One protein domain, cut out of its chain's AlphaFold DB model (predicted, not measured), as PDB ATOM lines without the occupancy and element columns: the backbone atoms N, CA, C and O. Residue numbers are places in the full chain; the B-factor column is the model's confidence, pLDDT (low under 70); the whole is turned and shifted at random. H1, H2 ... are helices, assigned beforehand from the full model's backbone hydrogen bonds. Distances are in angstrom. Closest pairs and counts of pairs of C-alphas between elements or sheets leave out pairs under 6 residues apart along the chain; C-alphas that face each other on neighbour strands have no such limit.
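AT A GLANCE: This is residues 195 to 268 of the 306 residues of an uncharacterized protein of Acidovorax sp. RAC01 (UniProt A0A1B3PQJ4). Helices H2 and H3 make an open V, joined by a tight turn at residues 236 to 239; H4 packs crosswise on H3, and its last residues come back toward the first residues of H2. H1 lies at the edge near the beginning of H2, away from H4, and the long link of residues 204 to 221 loops out toward one end of the domain and folds back to H2. The printed part has 74 residues with four named helices, H1, H2, H3 and H4 in that order, and no named strand; its class is all helix, and the helix packing is mostly crossed. The whole is compact, with a radius of gyration of the C-alphas of 11.8 A and spans of 35 by 28 by 22 A.

IN THESE COORDINATES: Find C-alpha 195 at (38.393, 58.611, 143.462); from there H1, residues 195 to 203, runs 12.3 A. Go on through residues 204 to 221 to C-alpha 222 at (34.167, 67.451, 148.686), where H2, residues 222 to 235, begins and runs 20.1 A, the longest helix by residues. H3 takes residues 240 to 250 over 15.2 A. H4 takes residues 258 to 267 over 14.3 A and ends at C-alpha 267, (24.286, 73.742, 143.587).

HOW THE PARTS SIT: Start at H1: it only just touches H2, with 3 pairs of C-alphas within 8 A, and of H2 residues 222 to 226 alone take part. Their closest C-alphas, those of Leu 197 and Gln 222, are 6.4 A apart, and the two helices run opposite ways at a steep tilt of 49 degrees. H1 and H3 are close but not clearly touching; their closest C-alphas, those of Val 198 and Glu 250, are 6.5 A apart. H2 touches H3 with residues 230 to 234 alone, opposite ways at a steep tilt of 50 degrees; look at the C-alphas of Arg 233 and Ala 243, the closest, 6.1 A apart. H3 and H4 touch with 17 pairs of C-alphas within 8 A and stand about perpendicular at 75 degrees; the closest C-alphas, those of Asn 245 and Arg 259, are 4.5 A apart. With residues 223 to 227 alone H2 only just touches H4, with 3 pairs of C-alphas within 8 A; the closest, those of Ile 223 and Leu 266, are 6.1 A apart, at a steep tilt of 65 degrees, opposite ways. H1 and H4 are apart. In H1, H2, H3 and H4 every O i to N i+4 pair is within hydrogen-bond range.

THE WHOLE: The two C-alphas farthest apart, those of Gly 207 and Gly 237, are 35.3 A apart. The printed part has no cut. The link from H1 to H2 is long, 18 residues, that from H2 to H3 tight and that from H3 to H4 short. The mean pLDDT of the printed part is 77.5; look for values under 70 at residues 206 to 213 and 254 to 257.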
ATOM      1  N   ALA A 195      38.354  59.976 142.941       78.69
ATOM      2  CA  ALA A 195      38.393  58.611 143.462       78.69
ATOM      3  C   ALA A 195      38.405  58.588 145.002       78.69
ATOM      4  O   ALA A 195      37.639  57.839 145.609       78.69
ATOM      5  N   ASP A 196      39.186  59.470 145.637       78.56
ATOM      6  CA  ASP A 196      39.202  59.602 147.102       78.56
ATOM      7  C   ASP A 196      37.839  60.036 147.641       78.56
ATOM      8  O   ASP A 196      37.372  59.524 148.657       78.56
ATOM      9  N   LEU A 197      37.166  60.958 146.943       80.75
ATOM     10  CA  LEU A 197      35.826  61.407 147.306       80.75
ATOM     11  C   LEU A 197      34.800  60.268 147.222       80.75
ATOM     12  O   LEU A 197      33.972  60.123 148.125       80.75
ATOM     13  N   VAL A 198      34.846  59.468 146.155       80.56
ATOM     14  CA  VAL A 198      33.974  58.298 145.980       80.56
ATOM     15  C   VAL A 198      34.205  57.282 147.096       80.56
ATOM     16  O   VAL A 198      33.233  56.840 147.718       80.56
ATOM     17  N   ARG A 199      35.470  56.975 147.408       78.81
ATOM     18  CA  ARG A 199      35.845  56.058 148.494       78.81
ATOM     19  C   ARG A 199      35.345  56.566 149.846       78.81
ATOM     20  O   ARG A 199      34.523  55.910 150.481       78.81
ATOM     21  N   TYR A 200      35.716  57.794 150.211       80.19
ATOM     22  CA  TYR A 200      35.317  58.428 151.469       80.19
ATOM     23  C   TYR A 200      33.801  58.430 151.672       80.19
ATOM     24  O   TYR A 200      33.303  58.073 152.741       80.19
ATOM     25  N   ARG A 201      33.033  58.821 150.648       82.06
ATOM     26  CA  ARG A 201      31.573  58.882 150.760       82.06
ATOM     27  C   ARG A 201      30.946  57.496 150.806       82.06
ATOM     28  O   ARG A 201      29.947  57.344 151.502       82.06
ATOM     29  N   THR A 202      31.510  56.504 150.125       78.69
ATOM     30  CA  THR A 202      31.025  55.118 150.184       78.69
ATOM     31  C   THR A 202      31.212  54.535 151.582       78.69
ATOM     32  O   THR A 202      30.243  54.035 152.152       78.69
ATOM     33  N   GLU A 203      32.398  54.709 152.169       76.00
ATOM     34  CA  GLU A 203      32.752  54.219 153.510       76.00
ATOM     35  C   GLU A 203      31.968  54.923 154.626       76.00
ATOM     36  O   GLU A 203      31.564  54.300 155.604       76.00
ATOM     37  N   ASN A 204      31.695  56.222 154.470       73.12
ATOM     38  CA  ASN A 204      31.049  57.037 155.506       73.12
ATOM     39  C   ASN A 204      29.537  57.219 155.297       73.12
ATOM     40  O   ASN A 204      28.895  58.035 155.967       73.12
ATOM     41  N   THR A 205      28.936  56.486 154.359       78.38
ATOM     42  CA  THR A 205      27.485  56.509 154.166       78.38
ATOM     43  C   THR A 205      26.798  55.539 155.117       78.38
ATOM     44  O   THR A 205      27.008  54.332 155.068       78.38
ATOM     45  N   THR A 206      25.891  56.062 155.940       67.31
ATOM     46  CA  THR A 206      25.173  55.288 156.959       67.31
ATOM     47  C   THR A 206      23.697  55.107 156.597       67.31
ATOM     48  O   THR A 206      23.116  55.891 155.846       67.31
ATOM     49  N   GLY A 207      23.057  54.062 157.128       63.66
ATOM     50  CA  GLY A 207      21.634  53.769 156.903       63.66
ATOM     51  C   GLY A 207      21.346  52.838 155.715       63.66
ATOM     52  O   GLY A 207      22.219  52.523 154.915       63.66
ATOM     53  N   LYS A 208      20.096  52.360 155.613       55.59
ATOM     54  CA  LYS A 208      19.637  51.397 154.590       55.59
ATOM     55  C   LYS A 208      18.469  51.957 153.773       55.59
ATOM     56  O   LYS A 208      17.629  52.683 154.307       55.59
ATOM     57  N   GLY A 209      18.391  51.578 152.496       62.62
ATOM     58  CA  GLY A 209      17.295  51.955 151.596       62.62
ATOM     59  C   GLY A 209      17.112  53.472 151.490       62.62
ATOM     60  O   GLY A 209      18.084  54.212 151.358       62.62
ATOM     61  N   SER A 210      15.875  53.954 151.620       56.47
ATOM     62  CA  SER A 210      15.541  55.389 151.570       56.47
ATOM     63  C   SER A 210      16.123  56.224 152.720       56.47
ATOM     64  O   SER A 210      16.084  57.451 152.668       56.47
ATOM     65  N   LYS A 211      16.674  55.583 153.761       58.62
ATOM     66  CA  LYS A 211      17.315  56.248 154.907       58.62
ATOM     67  C   LYS A 211      18.837  56.342 154.769       58.62
ATOM     68  O   LYS A 211      19.489  56.770 155.720       58.62
ATOM     69  N   ARG A 212      19.400  55.944 153.624       66.19
ATOM     70  CA  ARG A 212      20.833  56.056 153.333       66.19
ATOM     71  C   ARG A 212      21.242  57.536 153.320       66.19
ATOM     72  O   ARG A 212      20.700  58.329 152.553       66.19
ATOM     73  N   ARG A 213      22.174  57.919 154.191       68.38
ATOM     74  CA  ARG A 213      22.693  59.285 154.333       68.38
ATOM     75  C   ARG A 213      24.211  59.260 154.260       68.38
ATOM     76  O   ARG A 213      24.871  58.668 155.108       68.38
ATOM     77  N   GLY A 214      24.741  59.913 153.233       73.81
ATOM     78  CA  GLY A 214      26.176  60.149 153.120       73.81
ATOM     79  C   GLY A 214      26.665  61.232 154.084       73.81
ATOM     80  O   GLY A 214      25.842  61.972 154.639       73.81
ATOM     81  N   PRO A 215      27.992  61.368 154.234       74.94
ATOM     82  CA  PRO A 215      28.590  62.435 155.025       74.94
ATOM     83  C   PRO A 215      28.177  63.809 154.480       74.94
ATOM     84  O   PRO A 215      27.810  63.951 153.302       74.94
ATOM     85  N   ASP A 216      28.211  64.826 155.342       77.25
ATOM     86  CA  ASP A 216      27.851  66.185 154.944       77.25
ATOM     87  C   ASP A 216      28.790  66.677 153.832       77.25
ATOM     88  O   ASP A 216      30.012  66.573 153.931       77.25
ATOM     89  N   TRP A 217      28.196  67.201 152.760       79.00
ATOM     90  CA  TRP A 217      28.899  67.776 151.615       79.00
ATOM     91  C   TRP A 217      29.701  69.027 151.988       79.00
ATOM     92  O   TRP A 217      30.655  69.357 151.292       79.00
ATOM     93  N   GLY A 218      29.337  69.705 153.083       73.56
ATOM     94  CA  GLY A 218      30.057  70.876 153.588       73.56
ATOM     95  C   GLY A 218      31.380  70.570 154.302       73.56
ATOM     96  O   GLY A 218      32.056  71.505 154.720       73.56
ATOM     97  N   LEU A 219      31.751  69.295 154.476       71.44
ATOM     98  CA  LEU A 219      33.011  68.919 155.123       71.44
ATOM     99  C   LEU A 219      34.156  68.869 154.106       71.44
ATOM    100  O   LEU A 219      34.062  68.157 153.104       71.44
ATOM    101  N   GLY A 220      35.254  69.564 154.401       76.12
ATOM    102  CA  GLY A 220      36.483  69.513 153.609       76.12
ATOM    103  C   GLY A 220      36.305  69.941 152.148       76.12
ATOM    104  O   GLY A 220      35.533  70.847 151.835       76.12
ATOM    105  N   LYS A 221      37.030  69.287 151.231       79.06
ATOM    106  CA  LYS A 221      37.118  69.682 149.807       79.06
ATOM    107  C   LYS A 221      36.090  69.001 148.888       79.06
ATOM    108  O   LYS A 221      36.183  69.116 147.668       79.06
ATOM    109  N   GLN A 222      35.082  68.322 149.442       84.38
ATOM    110  CA  GLN A 222      34.167  67.451 148.686       84.38
ATOM    111  C   GLN A 222      33.444  68.151 147.522       84.38
ATOM    112  O   GLN A 222      33.418  67.629 146.409       84.38
ATOM    113  N   ILE A 223      32.865  69.338 147.754       84.75
ATOM    114  CA  ILE A 223      32.147  70.087 146.705       84.75
ATOM    115  C   ILE A 223      33.112  70.571 145.618       84.75
ATOM    116  O   ILE A 223      32.766  70.522 144.440       84.75
ATOM    117  N   ALA A 224      34.311  71.024 145.993       82.25
ATOM    118  CA  ALA A 224      35.306  71.512 145.042       82.25
ATOM    119  C   ALA A 224      35.774  70.389 144.103       82.25
ATOM    120  O   ALA A 224      35.765  70.564 142.889       82.25
ATOM    121  N   ILE A 225      36.076  69.213 144.663       83.69
ATOM    122  CA  ILE A 225      36.462  68.016 143.903       83.69
ATOM    123  C   ILE A 225      35.334  67.580 142.964       83.69
ATOM    124  O   ILE A 225      35.569  67.315 141.789       83.69
ATOM    125  N   ALA A 226      34.093  67.549 143.454       85.50
ATOM    126  CA  ALA A 226      32.955  67.161 142.632       85.50
ATOM    127  C   ALA A 226      32.660  68.167 141.507       85.50
ATOM    128  O   ALA A 226      32.311  67.763 140.405       85.50
ATOM    129  N   LYS A 227      32.829  69.473 141.736       87.31
ATOM    130  CA  LYS A 227      32.697  70.475 140.666       87.31
ATOM    131  C   LYS A 227      33.821  70.363 139.633       87.31
ATOM    132  O   LYS A 227      33.539  70.458 138.443       87.31
ATOM    133  N   ALA A 228      35.055  70.120 140.073       86.56
ATOM    134  CA  ALA A 228      36.194  69.923 139.177       86.56
ATOM    135  C   ALA A 228      36.005  68.693 138.273       86.56
ATOM    136  O   ALA A 228      36.221  68.777 137.068       86.56
ATOM    137  N   GLU A 229      35.525  67.575 138.827       89.44
ATOM    138  CA  GLU A 229      35.247  66.373 138.034       89.44
ATOM    139  C   GLU A 229      34.078  66.570 137.062       89.44
ATOM    140  O   GLU A 229      34.131  66.084 135.931       89.44
ATOM    141  N   LEU A 230      33.034  67.302 137.469       86.50
ATOM    142  CA  LEU A 230      31.931  67.641 136.570       86.50
ATOM    143  C   LEU A 230      32.430  68.463 135.374       86.50
ATOM    144  O   LEU A 230      32.080  68.137 134.242       86.50
ATOM    145  N   GLY A 231      33.281  69.465 135.617       83.56
ATOM    146  CA  GLY A 231      33.931  70.251 134.564       83.56
ATOM    147  C   GLY A 231      34.750  69.374 133.619       83.56
ATOM    148  O   GLY A 231      34.460  69.329 132.430       83.56
ATOM    149  N   ARG A 232      35.663  68.554 134.160       91.12
ATOM    150  CA  ARG A 232      36.495  67.624 133.374       91.12
ATOM    151  C   ARG A 232      35.662  66.722 132.458       91.12
ATOM    152  O   ARG A 232      36.028  66.469 131.316       91.12
ATOM    153  N   ARG A 233      34.537  66.213 132.960       83.88
ATOM    154  CA  ARG A 233      33.621  65.340 132.216       83.88
ATOM    155  C   ARG A 233      32.876  66.069 131.099       83.88
ATOM    156  O   ARG A 233      32.666  65.481 130.041       83.88
ATOM    157  N   ILE A 234      32.496  67.321 131.333       86.94
ATOM    158  CA  ILE A 234      31.891  68.186 130.316       86.94
ATOM    159  C   ILE A 234      32.917  68.530 129.234       86.94
ATOM    160  O   ILE A 234      32.604  68.414 128.051       86.94
ATOM    161  N   ASP A 235      34.156  68.835 129.620       85.81
ATOM    162  CA  ASP A 235      35.256  69.124 128.692       85.81
ATOM    163  C   ASP A 235      35.607  67.912 127.809       85.81
ATOM    164  O   ASP A 235      36.020  68.061 126.663       85.81
ATOM    165  N   MET A 236      35.368  66.692 128.304       83.38
ATOM    166  CA  MET A 236      35.455  65.446 127.528       83.38
ATOM    167  C   MET A 236      34.257  65.201 126.592       83.38
ATOM    168  O   MET A 236      34.144  64.125 126.004       83.38
ATOM    169  N   GLY A 237      33.343  66.162 126.461       79.00
ATOM    170  CA  GLY A 237      32.192  66.090 125.564       79.00
ATOM    171  C   GLY A 237      30.974  65.367 126.139       79.00
ATOM    172  O   GLY A 237      30.021  65.107 125.402       79.00
ATOM    173  N   MET A 238      30.950  65.037 127.437       82.62
ATOM    174  CA  MET A 238      29.728  64.509 128.050       82.62
ATOM    175  C   MET A 238      28.749  65.635 128.373       82.62
ATOM    176  O   MET A 238      29.092  66.611 129.032       82.62
ATOM    177  N   GLY A 239      27.479  65.455 128.004       83.38
ATOM    178  CA  GLY A 239      26.423  66.359 128.456       83.38
ATOM    179  C   GLY A 239      26.317  66.372 129.985       83.38
ATOM    180  O   GLY A 239      26.381  65.320 130.624       83.38
ATOM    181  N   GLU A 240      26.091  67.544 130.579       82.88
ATOM    182  CA  GLU A 240      26.046  67.749 132.038       82.88
ATOM    183  C   GLU A 240      25.120  66.751 132.759       82.88
ATOM    184  O   GLU A 240      25.478  66.165 133.779       82.88
ATOM    185  N   SER A 241      23.945  66.470 132.185       80.81
ATOM    186  CA  SER A 241      23.008  65.476 132.726       80.81
ATOM    187  C   SER A 241      23.566  64.048 132.737       80.81
ATOM    188  O   SER A 241      23.274  63.284 133.660       80.81
ATOM    189  N   ALA A 242      24.347  63.673 131.720       78.44
ATOM    190  CA  ALA A 242      24.998  62.368 131.641       78.44
ATOM    191  C   ALA A 242      26.164  62.288 132.635       78.44
ATOM    192  O   ALA A 242      26.267  61.306 133.372       78.44
ATOM    193  N   ALA A 243      26.961  63.357 132.735       79.50
ATOM    194  CA  ALA A 243      28.046  63.472 133.702       79.50
ATOM    195  C   ALA A 243      27.531  63.365 135.148       79.50
ATOM    196  O   ALA A 243      28.002  62.519 135.903       79.50
ATOM    197  N   LEU A 244      26.492  64.125 135.513       83.12
ATOM    198  CA  LEU A 244      25.876  64.080 136.845       83.12
ATOM    199  C   LEU A 244      25.248  62.721 137.173       83.12
ATOM    200  O   LEU A 244      25.279  62.287 138.324       83.12
ATOM    201  N   ASN A 245      24.670  62.035 136.184       80.81
ATOM    202  CA  ASN A 245      24.152  60.682 136.377       80.81
ATOM    203  C   ASN A 245      25.278  59.672 136.621       80.81
ATOM    204  O   ASN A 245      25.161  58.865 137.542       80.81
ATOM    205  N   ALA A 246      26.355  59.722 135.833       77.00
ATOM    206  CA  ALA A 246      27.514  58.849 136.001       77.00
ATOM    207  C   ALA A 246      28.179  59.076 137.368       77.00
ATOM    208  O   ALA A 246      28.293  58.150 138.169       77.00
ATOM    209  N   MET A 247      28.477  60.334 137.693       83.00
ATOM    210  CA  MET A 247      29.058  60.725 138.976       83.00
ATOM    211  C   MET A 247      28.157  60.360 140.159       83.00
ATOM    212  O   MET A 247      28.629  59.881 141.186       83.00
ATOM    213  N   GLY A 248      26.841  60.548 140.029       82.56
ATOM    214  CA  GLY A 248      25.890  60.181 141.074       82.56
ATOM    215  C   GLY A 248      25.859  58.674 141.348       82.56
ATOM    216  O   GLY A 248      25.736  58.270 142.503       82.56
ATOM    217  N   ARG A 249      26.005  57.844 140.306       80.06
ATOM    218  CA  ARG A 249      26.097  56.382 140.444       80.06
ATOM    219  C   ARG A 249      27.391  55.957 141.125       80.06
ATOM    220  O   ARG A 249      27.340  55.120 142.018       80.06
ATOM    221  N   GLU A 250      28.514  56.566 140.751       79.25
ATOM    222  CA  GLU A 250      29.818  56.317 141.381       79.25
ATOM    223  C   GLU A 250      29.797  56.664 142.875       79.25
ATOM    224  O   GLU A 250      30.317  55.918 143.694       79.25
ATOM    225  N   LEU A 251      29.085  57.726 143.258       78.75
ATOM    226  CA  LEU A 251      28.853  58.104 144.658       78.75
ATOM    227  C   LEU A 251      27.837  57.218 145.402       78.75
ATOM    228  O   LEU A 251      27.519  57.480 146.566       78.75
ATOM    229  N   GLY A 252      27.282  56.199 144.743       73.12
ATOM    230  CA  GLY A 252      26.349  55.252 145.340       73.12
ATOM    231  C   GLY A 252      24.912  55.762 145.487       73.12
ATOM    232  O   GLY A 252      24.152  55.187 146.275       73.12
ATOM    233  N   TYR A 253      24.504  56.811 144.758       75.81
ATOM    234  CA  TYR A 253      23.090  57.185 144.685       75.81
ATOM    235  C   TYR A 253      22.298  56.113 143.939       75.81
ATOM    236  O   TYR A 253      22.534  55.820 142.769       75.81
ATOM    237  N   THR A 254      21.324  55.538 144.637       63.38
ATOM    238  CA  THR A 254      20.425  54.508 144.112       63.38
ATOM    239  C   THR A 254      19.088  55.124 143.709       63.38
ATOM    240  O   THR A 254      18.547  55.949 144.449       63.38
ATOM    241  N   GLY A 255      18.529  54.691 142.579       63.34
ATOM    242  CA  GLY A 255      17.235  55.147 142.056       63.34
ATOM    243  C   GLY A 255      17.342  55.726 140.647       63.34
ATOM    244  O   GLY A 255      18.431  55.791 140.081       63.34
ATOM    245  N   ASP A 256      16.206  56.154 140.098       59.88
ATOM    246  CA  ASP A 256      16.103  56.536 138.682       59.88
ATOM    247  C   ASP A 256      16.726  57.910 138.373       59.88
ATOM    248  O   ASP A 256      17.009  58.223 137.218       59.88
ATOM    249  N   GLU A 257      17.008  58.731 139.398       68.44
ATOM    250  CA  GLU A 257      17.542  60.090 139.210       68.44
ATOM    251  C   GLU A 257      18.750  60.451 140.108       68.44
ATOM    252  O   GLU A 257      18.683  61.415 140.884       68.44
ATOM    253  N   PRO A 258      19.898  59.752 139.981       72.94
ATOM    254  CA  PRO A 258      21.149  60.100 140.669       72.94
ATOM    255  C   PRO A 258      21.582  61.549 140.408       72.94
ATOM    256  O   PRO A 258      22.031  62.240 141.328       72.94
ATOM    257  N   ARG A 259      21.347  62.050 139.183       77.50
ATOM    258  CA  ARG A 259      21.608  63.446 138.804       77.50
ATOM    259  C   ARG A 259      20.937  64.462 139.722       77.50
ATOM    260  O   ARG A 259      21.570  65.447 140.072       77.50
ATOM    261  N   LYS A 260      19.681  64.251 140.145       78.62
ATOM    262  CA  LYS A 260      18.941  65.255 140.932       78.62
ATOM    263  C   LYS A 260      19.499  65.366 142.346       78.62
ATOM    264  O   LYS A 260      19.563  66.460 142.901       78.62
ATOM    265  N   GLN A 261      19.929  64.241 142.915       75.81
ATOM    266  CA  GLN A 261      20.533  64.201 144.246       75.81
ATOM    267  C   GLN A 261      21.905  64.884 144.251       75.81
ATOM    268  O   GLN A 261      22.165  65.711 145.126       75.81
ATOM    269  N   LEU A 262      22.736  64.601 143.241       81.31
ATOM    270  CA  LEU A 262      24.046  65.232 143.096       81.31
ATOM    271  C   LEU A 262      23.927  66.720 142.746       81.31
ATOM    272  O   LEU A 262      24.549  67.551 143.399       81.31
ATOM    273  N   HIS A 263      23.063  67.084 141.801       84.44
ATOM    274  CA  HIS A 263      22.819  68.479 141.436       84.44
ATOM    275  C   HIS A 263      22.350  69.301 142.647       84.44
ATOM    276  O   HIS A 263      22.862  70.386 142.919       84.44
ATOM    277  N   LYS A 264      21.430  68.759 143.457       82.75
ATOM    278  CA  LYS A 264      21.014  69.403 144.709       82.75
ATOM    279  C   LYS A 264      22.191  69.580 145.676       82.75
ATOM    280  O   LYS A 264      22.294  70.614 146.323       82.75
ATOM    281  N   ALA A 265      23.083  68.602 145.783       80.19
ATOM    282  CA  ALA A 265      24.247  68.699 146.657       80.19
ATOM    283  C   ALA A 265      25.282  69.743 146.201       80.19
ATOM    284  O   ALA A 265      25.841  70.431 147.050       80.19
ATOM    285  N   LEU A 266      25.519  69.864 144.892       81.56
ATOM    286  CA  LEU A 266      26.551  70.744 144.328       81.56
ATOM    287  C   LEU A 266      26.111  72.205 144.188       81.56
ATOM    288  O   LEU A 266      26.957  73.102 144.256       81.56
ATOM    289  N   PHE A 267      24.811  72.434 143.985       80.69
ATOM    290  CA  PHE A 267      24.286  73.742 143.587       80.69
ATOM    291  C   PHE A 267      23.238  74.324 144.538       80.69
ATOM    292  O   PHE A 267      22.922  75.504 144.427       80.69
ATOM    293  N   SER A 268      22.700  73.557 145.495       72.12
ATOM    294  CA  SER A 268      21.857  74.169 146.532       72.12
ATOM    295  C   SER A 268      22.739  74.854 147.572       72.12
ATOM    296  O   SER A 268      23.474  74.185 148.301       72.12
TER     297      SER A 268